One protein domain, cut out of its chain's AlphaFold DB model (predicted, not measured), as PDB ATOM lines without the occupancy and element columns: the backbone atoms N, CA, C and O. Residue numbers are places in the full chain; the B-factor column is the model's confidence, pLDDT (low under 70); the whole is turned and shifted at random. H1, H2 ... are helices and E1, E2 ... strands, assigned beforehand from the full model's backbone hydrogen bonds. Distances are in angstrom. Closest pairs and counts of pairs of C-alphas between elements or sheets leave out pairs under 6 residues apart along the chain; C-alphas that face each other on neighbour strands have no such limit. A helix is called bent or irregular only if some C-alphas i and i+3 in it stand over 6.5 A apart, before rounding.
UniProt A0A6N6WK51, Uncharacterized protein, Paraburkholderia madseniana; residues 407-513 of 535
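This is residues 407 to 513 of the 535 residues of an uncharacterized protein of Paraburkholderia madseniana (UniProt A0A6N6WK51). A small parallel three-stranded sheet forms the core, with H3 over one face and H4 over the other; H1 is side by side with H3, while H5 lies farther out, by the end of H4. The 107 printed residues include five named helices and three named strands, running E1 H1 E2 H2 H3 E3 H4 H5, with sheet order E1 E2 E3; the class is mixed. The whole is compact, with a radius of gyration of the C-alphas of 13.7 A and spans of 37 by 32 by 21 A.

Inner strand E2, residues 438 to 441, has edge strands E1, residues 412 to 415, and E3, residues 462 to 466, as parallel neighbours. Within hydrogen-bond range are N 413 and O 438, 2.9 A, and N 441 and O 464, 2.9 A. Residues 465 to 466 of E3 also pair antiparallel with residues 512 to 513. H3, residues 450 to 458, and H4, residues 472 to 485, are on opposite faces of the sheet, at heights of 9.9 A and 9.5 A, and run along the strands. H1, residues 421 to 429, only grazes the sheet and touches H3 the same way at a steep tilt of 39 degrees; the closest C-alphas, of Ala 421 and Pro 451, are 5.3 A apart. H2, residues 443 to 447, only grazes the sheet too. E1, H1, E2 and E2, H2 H3, E3 are strand-helix-strand units, parallel neighbour strands with helices between, with right-handed crossovers. H5, residues 493 to 503, is not on the sheet and only just touches H4, with 3 pairs of C-alphas within 8 A, through residue 485 of H4 alone; the closest C-alphas, of Leu 485 and Arg 496, are 7.2 A apart. Every O i to N i+4 pair is within hydrogen-bond range in H1, H3 and H5, but 7 of 10 in H4 and 0 of 1 in H2, which has 1 of 2 O i to N i+3 pairs.

E1 begins at C-alpha 412 (219.796, 203.695, 229.660), and H5 ends at C-alpha 503 (226.442, 202.090, 250.165). H4 is 20.1 A long, H5 15.2 A and E3 14.2 A. H2 is only just irregular: C-alphas 444 and 447 are 6.8 A apart.

The printed part has no cut and no long link. The farthest C-alphas, of Ser 430 and Cys 505, are 38.6 A apart. Mean pLDDT of the printed part is 82.6, with residues 407 to 409, 444 to 450 and 505 to 506 under 70.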
ATOM      1  N   HIS A 407     230.174 208.621 225.717       63.97
ATOM      2  CA  HIS A 407     228.781 209.039 225.556       63.97
ATOM      3  C   HIS A 407     228.448 210.343 226.310       63.97
ATOM      4  O   HIS A 407     228.646 210.452 227.518       63.97
ATOM      5  N   ALA A 408     227.853 211.314 225.606       57.09
ATOM      6  CA  ALA A 408     227.260 212.519 226.203       57.09
ATOM      7  C   ALA A 408     225.756 212.367 226.542       57.09
ATOM      8  O   ALA A 408     225.191 213.232 227.210       57.09
ATOM      9  N   ALA A 409     225.103 211.302 226.062       69.44
ATOM     10  CA  ALA A 409     223.662 211.054 226.189       69.44
ATOM     11  C   ALA A 409     223.333 210.019 227.290       69.44
ATOM     12  O   ALA A 409     224.236 209.414 227.863       69.44
ATOM     13  N   ASP A 410     222.043 209.837 227.597       83.50
ATOM     14  CA  ASP A 410     221.559 208.842 228.568       83.50
ATOM     15  C   ASP A 410     221.786 207.416 228.022       83.50
ATOM     16  O   ASP A 410     221.185 207.064 227.004       83.50
ATOM     17  N   PRO A 411     222.659 206.593 228.641       88.56
ATOM     18  CA  PRO A 411     222.974 205.265 228.120       88.56
ATOM     19  C   PRO A 411     221.859 204.245 228.387       88.56
ATOM     20  O   PRO A 411     221.934 203.135 227.859       88.56
ATOM     21  N   LEU A 412     220.852 204.590 229.198       91.25
ATOM     22  CA  LEU A 412     219.796 203.695 229.660       91.25
ATOM     23  C   LEU A 412     218.435 204.081 229.072       91.25
ATOM     24  O   LEU A 412     217.933 205.180 229.297       91.25
ATOM     25  N   LEU A 413     217.796 203.134 228.388       91.44
ATOM     26  CA  LEU A 413     216.395 203.230 227.988       91.44
ATOM     27  C   LEU A 413     215.546 202.300 228.851       91.44
ATOM     28  O   LEU A 413     215.853 201.118 228.967       91.44
ATOM     29  N   TRP A 414     214.449 202.815 229.401       89.94
ATOM     30  CA  TRP A 414     213.452 202.003 230.096       89.94
ATOM     31  C   TRP A 414     212.309 201.642 229.161       89.94
ATOM     32  O   TRP A 414     211.643 202.542 228.656       89.94
ATOM     33  N   ALA A 415     212.073 200.345 228.981       89.00
ATOM     34  CA  ALA A 415     210.929 199.850 228.235       89.00
ATOM     35  C   ALA A 415     209.628 200.111 229.007       89.00
ATOM     36  O   ALA A 415     209.532 199.824 230.207       89.00
ATOM     37  N   LEU A 416     208.623 200.632 228.309       83.69
ATOM     38  CA  LEU A 416     207.279 200.841 228.835       83.69
ATOM     39  C   LEU A 416     206.402 199.596 228.610       83.69
ATOM     40  O   LEU A 416     206.609 198.845 227.652       83.69
ATOM     41  N   PRO A 417     205.390 199.359 229.466       78.31
ATOM     42  CA  PRO A 417     204.437 198.276 229.249       78.31
ATOM     43  C   PRO A 417     203.758 198.378 227.874       78.31
ATOM     44  O   PRO A 417     203.202 199.420 227.529       78.31
ATOM     45  N   GLY A 418     203.775 197.281 227.113       77.69
ATOM     46  CA  GLY A 418     203.135 197.187 225.796       77.69
ATOM     47  C   GLY A 418     203.955 197.717 224.614       77.69
ATOM     48  O   GLY A 418     203.444 197.701 223.497       77.69
ATOM     49  N   GLU A 419     205.197 198.168 224.822       83.81
ATOM     50  CA  GLU A 419     206.093 198.516 223.712       83.81
ATOM     51  C   GLU A 419     206.455 197.295 222.858       83.81
ATOM     52  O   GLU A 419     206.639 196.181 223.360       83.81
ATOM     53  N   ASP A 420     206.582 197.513 221.546       84.69
ATOM     54  CA  ASP A 420     206.973 196.460 220.619       84.69
ATOM     55  C   ASP A 420     208.456 196.106 220.798       84.69
ATOM     56  O   ASP A 420     209.360 196.932 220.639       84.69
ATOM     57  N   ALA A 421     208.719 194.837 221.112       82.50
ATOM     58  CA  ALA A 421     210.073 194.365 221.367       82.50
ATOM     59  C   ALA A 421     210.984 194.481 220.129       82.50
ATOM     60  O   ALA A 421     212.191 194.675 220.272       82.50
ATOM     61  N   THR A 422     210.432 194.395 218.915       83.25
ATOM     62  CA  THR A 422     211.202 194.524 217.669       83.25
ATOM     63  C   THR A 422     211.629 195.970 217.444       83.25
ATOM     64  O   THR A 422     212.779 196.218 217.081       83.25
ATOM     65  N   GLU A 423     210.739 196.932 217.686       87.62
ATOM     66  CA  GLU A 423     211.055 198.361 217.624       87.62
ATOM     67  C   GLU A 423     212.136 198.742 218.638       87.62
ATOM     68  O   GLU A 423     213.120 199.390 218.263       87.62
ATOM     69  N   LEU A 424     212.018 198.253 219.879       86.25
ATOM     70  CA  LEU A 424     213.049 198.430 220.901       86.25
ATOM     71  C   LEU A 424     214.397 197.901 220.407       86.25
ATOM     72  O   LEU A 424     215.377 198.639 220.382       86.25
ATOM     73  N   LEU A 425     214.462 196.661 219.919       86.25
ATOM     74  CA  LEU A 425     215.701 196.069 219.402       86.25
ATOM     75  C   LEU A 425     216.303 196.837 218.216       86.25
ATOM     76  O   LEU A 425     217.530 196.978 218.112       86.25
ATOM     77  N   ASN A 426     215.460 197.341 217.315       89.44
ATOM     78  CA  ASN A 426     215.899 198.135 216.171       89.44
ATOM     79  C   ASN A 426     216.576 199.436 216.616       89.44
ATOM     80  O   ASN A 426     217.564 199.845 216.006       89.44
ATOM     81  N   LEU A 427     216.122 200.047 217.713       90.94
ATOM     82  CA  LEU A 427     216.744 201.248 218.263       90.94
ATOM     83  C   LEU A 427     218.199 200.994 218.689       90.94
ATOM     84  O   LEU A 427     219.093 201.724 218.255       90.94
ATOM     85  N   PHE A 428     218.461 199.931 219.459       90.19
ATOM     86  CA  PHE A 428     219.821 199.583 219.911       90.19
ATOM     87  C   PHE A 428     220.745 199.212 218.743       90.19
ATOM     88  O   PHE A 428     221.948 199.494 218.766       90.19
ATOM     89  N   THR A 429     220.187 198.605 217.695       88.12
ATOM     90  CA  THR A 429     220.946 198.109 216.536       88.12
ATOM     91  C   THR A 429     221.047 199.100 215.374       88.12
ATOM     92  O   THR A 429     221.733 198.810 214.398       88.12
ATOM     93  N   SER A 430     220.439 200.285 215.489       86.50
ATOM     94  CA  SER A 430     220.410 201.330 214.451       86.50
ATOM     95  C   SER A 430     221.780 201.915 214.074       86.50
ATOM     96  O   SER A 430     221.902 202.579 213.047       86.50
ATOM     97  N   GLY A 431     222.810 201.697 214.899       80.62
ATOM     98  CA  GLY A 431     224.156 202.251 214.706       80.62
ATOM     99  C   GLY A 431     224.272 203.749 215.008       80.62
ATOM    100  O   GLY A 431     225.350 204.318 214.852       80.62
ATOM    101  N   ALA A 432     223.190 204.404 215.448       86.44
ATOM    102  CA  ALA A 432     223.223 205.811 215.820       86.44
ATOM    103  C   ALA A 432     224.093 206.030 217.068       86.44
ATOM    104  O   ALA A 432     223.944 205.337 218.072       86.44
ATOM    105  N   ALA A 433     224.947 207.055 217.038       81.88
ATOM    106  CA  ALA A 433     225.822 207.413 218.159       81.88
ATOM    107  C   ALA A 433     225.074 207.936 219.400       81.88
ATOM    108  O   ALA A 433     225.703 208.209 220.413       81.88
ATOM    109  N   THR A 434     223.753 208.116 219.323       85.50
ATOM    110  CA  THR A 434     222.872 208.491 220.443       85.50
ATOM    111  C   THR A 434     221.953 207.348 220.871       85.50
ATOM    112  O   THR A 434     221.106 207.552 221.735       85.50
ATOM    113  N   ALA A 435     222.046 206.179 220.229       89.62
ATOM    114  CA  ALA A 435     221.238 205.031 220.612       89.62
ATOM    115  C   ALA A 435     221.679 204.514 221.992       89.62
ATOM    116  O   ALA A 435     222.884 204.477 222.256       89.62
ATOM    117  N   PRO A 436     220.732 204.088 222.844       91.19
ATOM    118  CA  PRO A 436     221.032 203.582 224.178       91.19
ATOM    119  C   PRO A 436     221.904 202.322 224.124       91.19
ATOM    120  O   PRO A 436     221.974 201.624 223.105       91.19
ATOM    121  N   VAL A 437     222.551 202.029 225.251       91.31
ATOM    122  CA  VAL A 437     223.376 200.828 225.458       91.31
ATOM    123  C   VAL A 437     222.647 199.836 226.356       91.31
ATOM    124  O   VAL A 437     222.568 198.654 226.030       91.31
ATOM    125  N   TRP A 438     222.063 200.334 227.443       92.94
ATOM    126  CA  TRP A 438     221.343 199.552 228.436       92.94
ATOM    127  C   TRP A 438     219.842 199.572 228.176       92.94
ATOM    128  O   TRP A 438     219.249 200.637 227.984       92.94
ATOM    129  N   LEU A 439     219.222 198.394 228.228       92.81
ATOM    130  CA  LEU A 439     217.769 198.250 228.251       92.81
ATOM    131  C   LEU A 439     217.304 197.883 229.662       92.81
ATOM    132  O   LEU A 439     217.692 196.844 230.191       92.81
ATOM    133  N   GLY A 440     216.473 198.734 230.257       91.69
ATOM    134  CA  GLY A 440     215.854 198.528 231.560       91.69
ATOM    135  C   GLY A 440     214.398 198.092 231.447       91.69
ATOM    136  O   GLY A 440     213.635 198.675 230.678       91.69
ATOM    137  N   PHE A 441     213.991 197.113 232.252       88.00
ATOM    138  CA  PHE A 441     212.596 196.679 232.357       88.00
ATOM    139  C   PHE A 441     211.996 197.017 233.718       88.00
ATOM    140  O   PHE A 441     212.515 196.624 234.770       88.00
ATOM    141  N   ASP A 442     210.876 197.733 233.676       77.81
ATOM    142  CA  ASP A 442     210.077 198.095 234.842       77.81
ATOM    143  C   ASP A 442     209.357 196.855 235.417       77.81
ATOM    144  O   ASP A 442     208.877 196.016 234.644       77.81
ATOM    145  N   PRO A 443     209.238 196.694 236.750       71.19
ATOM    146  CA  PRO A 443     208.523 195.558 237.329       71.19
ATOM    147  C   PRO A 443     207.045 195.513 236.910       71.19
ATOM    148  O   PRO A 443     206.458 194.431 236.884       71.19
ATOM    149  N   HIS A 444     206.442 196.643 236.522       66.25
ATOM    150  CA  HIS A 444     205.079 196.685 235.989       66.25
ATOM    151  C   HIS A 444     204.963 196.149 234.553       66.25
ATOM    152  O   HIS A 444     203.883 195.705 234.161       66.25
ATOM    153  N   ALA A 445     206.066 196.103 233.798       60.16
ATOM    154  CA  ALA A 445     206.123 195.484 232.472       60.16
ATOM    155  C   ALA A 445     206.173 193.941 232.532       60.16
ATOM    156  O   ALA A 445     205.928 193.282 231.528       60.16
ATOM    157  N   ARG A 446     206.417 193.345 233.713       55.25
ATOM    158  CA  ARG A 446     206.545 191.884 233.908       55.25
ATOM    159  C   ARG A 446     205.283 191.062 233.649       55.25
ATOM    160  O   ARG A 446     205.366 189.840 233.648       55.25
ATOM    161  N   ARG A 447     204.112 191.684 233.474       49.91
ATOM    162  CA  ARG A 447     202.878 190.927 233.191       49.91
ATOM    163  C   ARG A 447     202.916 190.226 231.830       49.91
ATOM    164  O   ARG A 447     202.243 189.214 231.689       49.91
ATOM    165  N   ASP A 448     203.771 190.697 230.923       57.41
ATOM    166  CA  ASP A 448     204.119 190.036 229.673       57.41
ATOM    167  C   ASP A 448     205.643 189.811 229.679       57.41
ATOM    168  O   ASP A 448     206.393 190.702 229.305       57.41
ATOM    169  N   GLU A 449     206.148 188.654 230.126       62.00
ATOM    170  CA  GLU A 449     207.602 188.344 230.167       62.00
ATOM    171  C   GLU A 449     208.291 188.380 228.778       62.00
ATOM    172  O   GLU A 449     209.515 188.293 228.660       62.00
ATOM    173  N   THR A 450     207.508 188.571 227.717       68.25
ATOM    174  CA  THR A 450     207.897 188.585 226.307       68.25
ATOM    175  C   THR A 450     209.048 189.548 225.974       68.25
ATOM    176  O   THR A 450     209.976 189.106 225.302       68.25
ATOM    177  N   PRO A 451     209.080 190.827 226.408       76.50
ATOM    178  CA  PRO A 451     210.122 191.769 225.988       76.50
ATOM    179  C   PRO A 451     211.506 191.494 226.591       76.50
ATOM    180  O   PRO A 451     212.503 191.587 225.874       76.50
ATOM    181  N   LEU A 452     211.585 191.116 227.876       83.75
ATOM    182  CA  LEU A 452     212.850 190.729 228.516       83.75
ATOM    183  C   LEU A 452     213.402 189.457 227.867       83.75
ATOM    184  O   LEU A 452     214.572 189.403 227.484       83.75
ATOM    185  N   ASP A 453     212.536 188.463 227.672       83.88
ATOM    186  CA  ASP A 453     212.902 187.226 226.996       83.88
ATOM    187  C   ASP A 453     213.371 187.473 225.564       83.88
ATOM    188  O   ASP A 453     214.372 186.889 225.142       83.88
ATOM    189  N   VAL A 454     212.690 188.346 224.818       84.44
ATOM    190  CA  VAL A 454     213.073 188.734 223.457       84.44
ATOM    191  C   VAL A 454     214.411 189.470 223.462       84.44
ATOM    192  O   VAL A 454     215.286 189.105 222.683       84.44
ATOM    193  N   ALA A 455     214.640 190.418 224.374       87.06
ATOM    194  CA  ALA A 455     215.916 191.126 224.495       87.06
ATOM    195  C   ALA A 455     217.091 190.176 224.778       87.06
ATOM    196  O   ALA A 455     218.148 190.272 224.144       87.06
ATOM    197  N   ILE A 456     216.899 189.213 225.687       86.00
ATOM    198  CA  ILE A 456     217.903 188.185 225.981       86.00
ATOM    199  C   ILE A 456     218.121 187.275 224.766       86.00
ATOM    200  O   ILE A 456     219.266 186.973 224.425       86.00
ATOM    201  N   THR A 457     217.037 186.872 224.100       82.88
ATOM    202  CA  THR A 457     217.034 185.962 222.942       82.88
ATOM    203  C   THR A 457     217.692 186.574 221.707       82.88
ATOM    204  O   THR A 457     218.408 185.872 220.988       82.88
ATOM    205  N   GLU A 458     217.463 187.862 221.466       83.62
ATOM    206  CA  GLU A 458     218.009 188.620 220.336       83.62
ATOM    207  C   GLU A 458     219.416 189.169 220.615       83.62
ATOM    208  O   GLU A 458     220.073 189.687 219.708       83.62
ATOM    209  N   GLY A 459     219.923 188.965 221.835       81.81
ATOM    210  CA  GLY A 459     221.323 189.175 222.181       81.81
ATOM    211  C   GLY A 459     221.683 190.634 222.433       81.81
ATOM    212  O   GLY A 459     222.741 191.076 221.991       81.81
ATOM    213  N   LEU A 460     220.835 191.398 223.127       89.62
ATOM    214  CA  LEU A 460     221.262 192.703 223.644       89.62
ATOM    215  C   LEU A 460     222.289 192.511 224.770       89.62
ATOM    216  O   LEU A 460     221.967 191.856 225.762       89.62
ATOM    217  N   PRO A 461     223.512 193.057 224.662       90.06
ATOM    218  CA  PRO A 461     224.596 192.724 225.584       90.06
ATOM    219  C   PRO A 461     224.370 193.239 227.007       90.06
ATOM    220  O   PRO A 461     224.825 192.587 227.935       90.06
ATOM    221  N   ALA A 462     223.649 194.347 227.180       92.56
ATOM    222  CA  ALA A 462     223.516 195.051 228.449       92.56
ATOM    223  C   ALA A 462     222.032 195.252 228.803       92.56
ATOM    224  O   ALA A 462     221.331 196.069 228.199       92.56
ATOM    225  N   VAL A 463     221.528 194.460 229.751       93.06
ATOM    226  CA  VAL A 463     220.110 194.434 230.140       93.06
ATOM    227  C   VAL A 463     219.997 194.502 231.656       93.06
ATOM    228  O   VAL A 463     220.759 193.849 232.362       93.06
ATOM    229  N   LEU A 464     219.023 195.250 232.165       93.06
ATOM    230  CA  LEU A 464     218.684 195.263 233.584       93.06
ATOM    231  C   LEU A 464     217.179 195.141 233.800       93.06
ATOM    232  O   LEU A 464     216.371 195.529 232.956       93.06
ATOM    233  N   TRP A 465     216.786 194.589 234.941       91.38
ATOM    234  CA  TRP A 465     215.377 194.460 235.304       91.38
ATOM    235  C   TRP A 465     215.192 194.451 236.815       91.38
ATOM    236  O   TRP A 465     216.065 194.022 237.568       91.38
ATOM    237  N   VAL A 466     214.018 194.894 237.257       87.62
ATOM    238  CA  VAL A 466     213.634 194.864 238.671       87.62
ATOM    239  C   VAL A 466     212.896 193.557 238.973       87.62
ATOM    240  O   VAL A 466     211.969 193.180 238.258       87.62
ATOM    241  N   ARG A 467     213.321 192.839 240.015       81.38
ATOM    242  CA  ARG A 467     212.831 191.517 240.435       81.38
ATOM    243  C   ARG A 467     211.613 191.551 241.340       81.38
ATOM    244  O   ARG A 467     210.779 190.653 241.269       81.38
ATOM    245  N   ALA A 468     211.531 192.547 242.208       78.75
ATOM    246  CA  ALA A 468     210.436 192.688 243.154       78.75
ATOM    247  C   ALA A 468     209.469 193.776 242.688       78.75
ATOM    248  O   ALA A 468     209.831 194.655 241.908       78.75
ATOM    249  N   GLN A 469     208.236 193.732 243.191       74.62
ATOM    250  CA  GLN A 469     207.360 194.892 243.083       74.62
ATOM    251  C   GLN A 469     207.955 196.011 243.939       74.62
ATOM    252  O   GLN A 469     208.047 195.887 245.158       74.62
ATOM    253  N   ALA A 470     208.394 197.074 243.276       77.38
ATOM    254  CA  ALA A 470     208.862 198.301 243.894       77.38
ATOM    255  C   ALA A 470     207.798 199.386 243.696       77.38
ATOM    256  O   ALA A 470     207.024 199.329 242.743       77.38
ATOM    257  N   THR A 471     207.735 200.359 244.604       83.81
ATOM    258  CA  THR A 471     206.875 201.532 244.414       83.81
ATOM    259  C   THR A 471     207.441 202.425 243.310       83.81
ATOM    260  O   THR A 471     208.652 202.428 243.076       83.81
ATOM    261  N   ASP A 472     206.592 203.233 242.671       84.31
ATOM    262  CA  ASP A 472     207.026 204.201 241.651       84.31
ATOM    263  C   ASP A 472     208.124 205.143 242.168       84.31
ATOM    264  O   ASP A 472     209.039 205.504 241.432       84.31
ATOM    265  N   GLU A 473     208.073 205.499 243.455       86.44
ATOM    266  CA  GLU A 473     209.088 206.317 244.128       86.44
ATOM    267  C   GLU A 473     210.453 205.617 244.165       86.44
ATOM    268  O   GLU A 473     211.468 206.214 243.801       86.44
ATOM    269  N   ILE A 474     210.479 204.334 244.545       83.81
ATOM    270  CA  ILE A 474     211.703 203.523 244.559       83.81
ATOM    271  C   ILE A 474     212.237 203.355 243.137       83.81
ATOM    272  O   ILE A 474     213.434 203.501 242.906       83.81
ATOM    273  N   ILE A 475     211.361 203.082 242.168       84.12
ATOM    274  CA  ILE A 475     211.753 202.938 240.765       84.12
ATOM    275  C   ILE A 475     212.346 204.252 240.249       84.12
ATOM    276  O   ILE A 475     213.407 204.234 239.634       84.12
ATOM    277  N   ALA A 476     211.717 205.398 240.514       86.94
ATOM    278  CA  ALA A 476     212.227 206.703 240.098       86.94
ATOM    279  C   ALA A 476     213.603 207.014 240.713       86.94
ATOM    280  O   ALA A 476     214.490 207.497 240.008       86.94
ATOM    281  N   MET A 477     213.798 206.682 241.993       87.06
ATOM    282  CA  MET A 477     215.090 206.791 242.676       87.06
ATOM    283  C   MET A 477     216.154 205.905 242.011       87.06
ATOM    284  O   MET A 477     217.206 206.408 241.620       87.06
ATOM    285  N   LEU A 478     215.856 204.619 241.789       87.81
ATOM    286  CA  LEU A 478     216.762 203.687 241.106       87.81
ATOM    287  C   LEU A 478     217.127 204.193 239.701       87.81
ATOM    288  O   LEU A 478     218.297 204.203 239.331       87.81
ATOM    289  N   LYS A 479     216.146 204.674 238.926       87.62
ATOM    290  CA  LYS A 479     216.369 205.239 237.584       87.62
ATOM    291  C   LYS A 479     217.364 206.404 237.609       87.62
ATOM    292  O   LYS A 479     218.212 206.491 236.722       87.62
ATOM    293  N   ALA A 480     217.268 207.285 238.605       85.38
ATOM    294  CA  ALA A 480     218.171 208.423 238.747       85.38
ATOM    295  C   ALA A 480     219.605 207.988 239.088       85.38
ATOM    296  O   ALA A 480     220.547 208.492 238.483       85.38
ATOM    297  N   GLU A 481     219.772 207.033 240.004       86.88
ATOM    298  CA  GLU A 481     221.094 206.564 240.439       86.88
ATOM    299  C   GLU A 481     221.821 205.742 239.368       86.88
ATOM    300  O   GLU A 481     223.024 205.904 239.152       86.88
ATOM    301  N   LEU A 482     221.088 204.886 238.651       89.06
ATOM    302  CA  LEU A 482     221.670 204.017 237.629       89.06
ATOM    303  C   LEU A 482     222.195 204.793 236.422       89.06
ATOM    304  O   LEU A 482     223.142 204.349 235.776       89.06
ATOM    305  N   ARG A 483     221.633 205.968 236.129       84.50
ATOM    306  CA  ARG A 483     222.050 206.775 234.978       84.50
ATOM    307  C   ARG A 483     223.537 207.122 235.009       84.50
ATOM    308  O   ARG A 483     224.173 207.111 233.959       84.50
ATOM    309  N   ASP A 484     224.089 207.450 236.173       82.88
ATOM    310  CA  ASP A 484     225.507 207.804 236.279       82.88
ATOM    311  C   ASP A 484     226.400 206.570 236.401       82.88
ATOM    312  O   ASP A 484     227.482 206.534 235.815       82.88
ATOM    313  N   LEU A 485     225.916 205.527 237.079       87.69
ATOM    314  CA  LEU A 485     226.623 204.255 237.214       87.69
ATOM    315  C   LEU A 485     226.870 203.575 235.857       87.69
ATOM    316  O   LEU A 485     227.949 203.041 235.614       87.69
ATOM    317  N   LEU A 486     225.886 203.633 234.956       89.12
ATOM    318  CA  LEU A 486     225.903 202.940 233.665       89.12
ATOM    319  C   LEU A 486     226.597 203.713 232.535       89.12
ATOM    320  O   LEU A 486     226.606 203.240 231.401       89.12
ATOM    321  N   LYS A 487     227.185 204.883 232.817       85.94
ATOM    322  CA  LYS A 487     228.063 205.608 231.873       85.94
ATOM    323  C   LYS A 487     229.500 205.082 231.872       85.94
ATOM    324  O   LYS A 487     230.313 205.532 231.071       85.94
ATOM    325  N   LEU A 488     229.833 204.195 232.806       77.06
ATOM    326  CA  LEU A 488     231.186 203.689 232.992       77.06
ATOM    327  C   LEU A 488     231.522 202.588 231.978       77.06
ATOM    328  O   LEU A 488     230.638 201.937 231.421       77.06
ATOM    329  N   GLY A 489     232.822 202.376 231.758       81.81
ATOM    330  CA  GLY A 489     233.313 201.259 230.955       81.81
ATOM    331  C   GLY A 489     232.967 199.905 231.584       81.81
ATOM    332  O   GLY A 489     232.826 199.788 232.803       81.81
ATOM    333  N   THR A 490     232.855 198.874 230.747       82.94
ATOM    334  CA  THR A 490     232.450 197.517 231.152       82.94
ATOM    335  C   THR A 490     233.388 196.883 232.185       82.94
ATOM    336  O   THR A 490     232.919 196.138 233.043       82.94
ATOM    337  N   ASP A 491     234.676 197.233 232.175       81.50
ATOM    338  CA  ASP A 491     235.684 196.684 233.095       81.50
ATOM    339  C   ASP A 491     235.586 197.225 234.538       81.50
ATOM    340  O   ASP A 491     235.928 196.527 235.498       81.50
ATOM    341  N   GLU A 492     235.125 198.468 234.717       82.81
ATOM    342  CA  GLU A 492     234.966 199.086 236.045       82.81
ATOM    343  C   GLU A 492     233.600 198.798 236.672       82.81
ATOM    344  O   GLU A 492     233.431 198.883 237.895       82.81
ATOM    345  N   LEU A 493     232.617 198.479 235.833       86.56
ATOM    346  CA  LEU A 493     231.227 198.334 236.226       86.56
ATOM    347  C   LEU A 493     230.995 197.333 237.375       86.56
ATOM    348  O   LEU A 493     230.306 197.730 238.315       86.56
ATOM    349  N   PRO A 494     231.547 196.098 237.385       86.81
ATOM    350  CA  PRO A 494     231.311 195.157 238.485       86.81
ATOM    351  C   PRO A 494     231.635 195.737 239.869       86.81
ATOM    352  O   PRO A 494     230.798 195.694 240.771       86.81
ATOM    353  N   ASN A 495     232.811 196.342 240.036       86.00
ATOM    354  CA  ASN A 495     233.232 196.911 241.320       86.00
ATOM    355  C   ASN A 495     232.348 198.090 241.735       86.00
ATOM    356  O   ASN A 495     232.005 198.262 242.902       86.00
ATOM    357  N   ARG A 496     231.969 198.921 240.764       87.88
ATOM    358  CA  ARG A 496     231.109 200.084 240.997       87.88
ATOM    359  C   ARG A 496     229.691 199.665 241.368       87.88
ATOM    360  O   ARG A 496     229.092 200.312 242.221       87.88
ATOM    361  N   LEU A 497     229.180 198.590 240.765       86.31
ATOM    362  CA  LEU A 497     227.904 197.973 241.128       86.31
ATOM    363  C   LEU A 497     227.935 197.444 242.562       86.31
ATOM    364  O   LEU A 497     226.995 197.708 243.306       86.31
ATOM    365  N   ALA A 498     229.016 196.761 242.953       86.00
ATOM    366  CA  ALA A 498     229.183 196.257 244.316       86.00
ATOM    367  C   ALA A 498     229.159 197.392 245.342       86.00
ATOM    368  O   ALA A 498     228.343 197.408 246.257       86.00
ATOM    369  N   HIS A 499     229.965 198.422 245.095       87.00
ATOM    370  CA  HIS A 499     230.032 199.609 245.941       87.00
ATOM    371  C   HIS A 499     228.717 200.390 246.006       87.00
ATOM    372  O   HIS A 499     228.356 200.952 247.038       87.00
ATOM    373  N   TRP A 500     227.989 200.462 244.888       89.06
ATOM    374  CA  TRP A 500     226.658 201.062 244.855       89.06
ATOM    375  C   TRP A 500     225.675 200.263 245.719       89.06
ATOM    376  O   TRP A 500     224.938 200.868 246.491       89.06
ATOM    377  N   ARG A 501     225.701 198.926 245.653       88.06
ATOM    378  CA  ARG A 501     224.863 198.061 246.495       88.06
ATOM    379  C   ARG A 501     225.230 198.173 247.979       88.06
ATOM    380  O   ARG A 501     224.326 198.343 248.786       88.06
ATOM    381  N   GLU A 502     226.519 198.181 248.320       85.12
ATOM    382  CA  GLU A 502     227.016 198.298 249.702       85.12
ATOM    383  C   GLU A 502     226.618 199.630 250.365       85.12
ATOM    384  O   GLU A 502     226.169 199.668 251.510       85.12
ATOM    385  N   ARG A 503     226.754 200.749 249.640       83.75
ATOM    386  CA  ARG A 503     226.442 202.090 250.165       83.75
ATOM    387  C   ARG A 503     224.957 202.330 250.403       83.75
ATOM    388  O   ARG A 503     224.607 203.243 251.153       83.75
ATOM    389  N   GLN A 504     224.092 201.594 249.715       76.06
ATOM    390  CA  GLN A 504     222.658 201.826 249.761       76.06
ATOM    391  C   GLN A 504     222.033 201.046 250.914       76.06
ATOM    392  O   GLN A 504     221.943 199.827 250.893       76.06
ATOM    393  N   CYS A 505     221.504 201.765 251.905       53.91
ATOM    394  CA  CYS A 505     220.806 201.155 253.041       53.91
ATOM    395  C   CYS A 505     219.448 200.520 252.673       53.91
ATOM    396  O   CYS A 505     218.791 199.961 253.550       53.91
ATOM    397  N   SER A 506     218.974 200.657 251.427       65.38
ATOM    398  CA  SER A 506     217.656 200.161 251.014       65.38
ATOM    399  C   SER A 506     217.755 198.805 250.314       65.38
ATOM    400  O   SER A 506     218.514 198.656 249.361       65.38
ATOM    401  N   ASP A 507     216.898 197.851 250.695       75.94
ATOM    402  CA  ASP A 507     216.765 196.553 250.007       75.94
ATOM    403  C   ASP A 507     216.387 196.692 248.516       75.94
ATOM    404  O   ASP A 507     216.451 195.726 247.758       75.94
ATOM    405  N   ALA A 508     216.011 197.893 248.060       77.81
ATOM    406  CA  ALA A 508     215.647 198.164 246.678       77.81
ATOM    407  C   ALA A 508     216.788 197.889 245.687       77.81
ATOM    408  O   ALA A 508     216.518 197.391 244.593       77.81
ATOM    409  N   CYS A 509     218.052 198.141 246.043       80.12
ATOM    410  CA  CYS A 509     219.183 197.877 245.144       80.12
ATOM    411  C   CYS A 509     219.353 196.373 244.850       80.12
ATOM    412  O   CYS A 509     219.688 195.996 243.725       80.12
ATOM    413  N   ARG A 510     219.007 195.505 245.815       83.19
ATOM    414  CA  ARG A 510     219.006 194.034 245.681       83.19
ATOM    415  C   ARG A 510     217.933 193.526 244.726       83.19
ATOM    416  O   ARG A 510     218.004 192.409 244.218       83.19
ATOM    417  N   THR A 511     216.919 194.348 244.468       83.88
ATOM    418  CA  THR A 511     215.855 194.000 243.529       83.88
ATOM    419  C   THR A 511     216.281 194.204 242.078       83.88
ATOM    420  O   THR A 511     215.608 193.681 241.200       83.88
ATOM    421  N   VAL A 512     217.383 194.909 241.796       89.25
ATOM    422  CA  VAL A 512     217.838 195.167 240.424       89.25
ATOM    423  C   VAL A 512     218.890 194.145 240.006       89.25
ATOM    424  O   VAL A 512     219.933 194.001 240.646       89.25
ATOM    425  N   ALA A 513     218.615 193.459 238.902       91.31
ATOM    426  CA  ALA A 513     219.531 192.527 238.263       91.31
ATOM    427  C   ALA A 513     220.216 193.178 237.060       91.31
ATOM    428  O   ALA A 513     219.574 193.933 236.325       91.31
TER     429      ALA A 513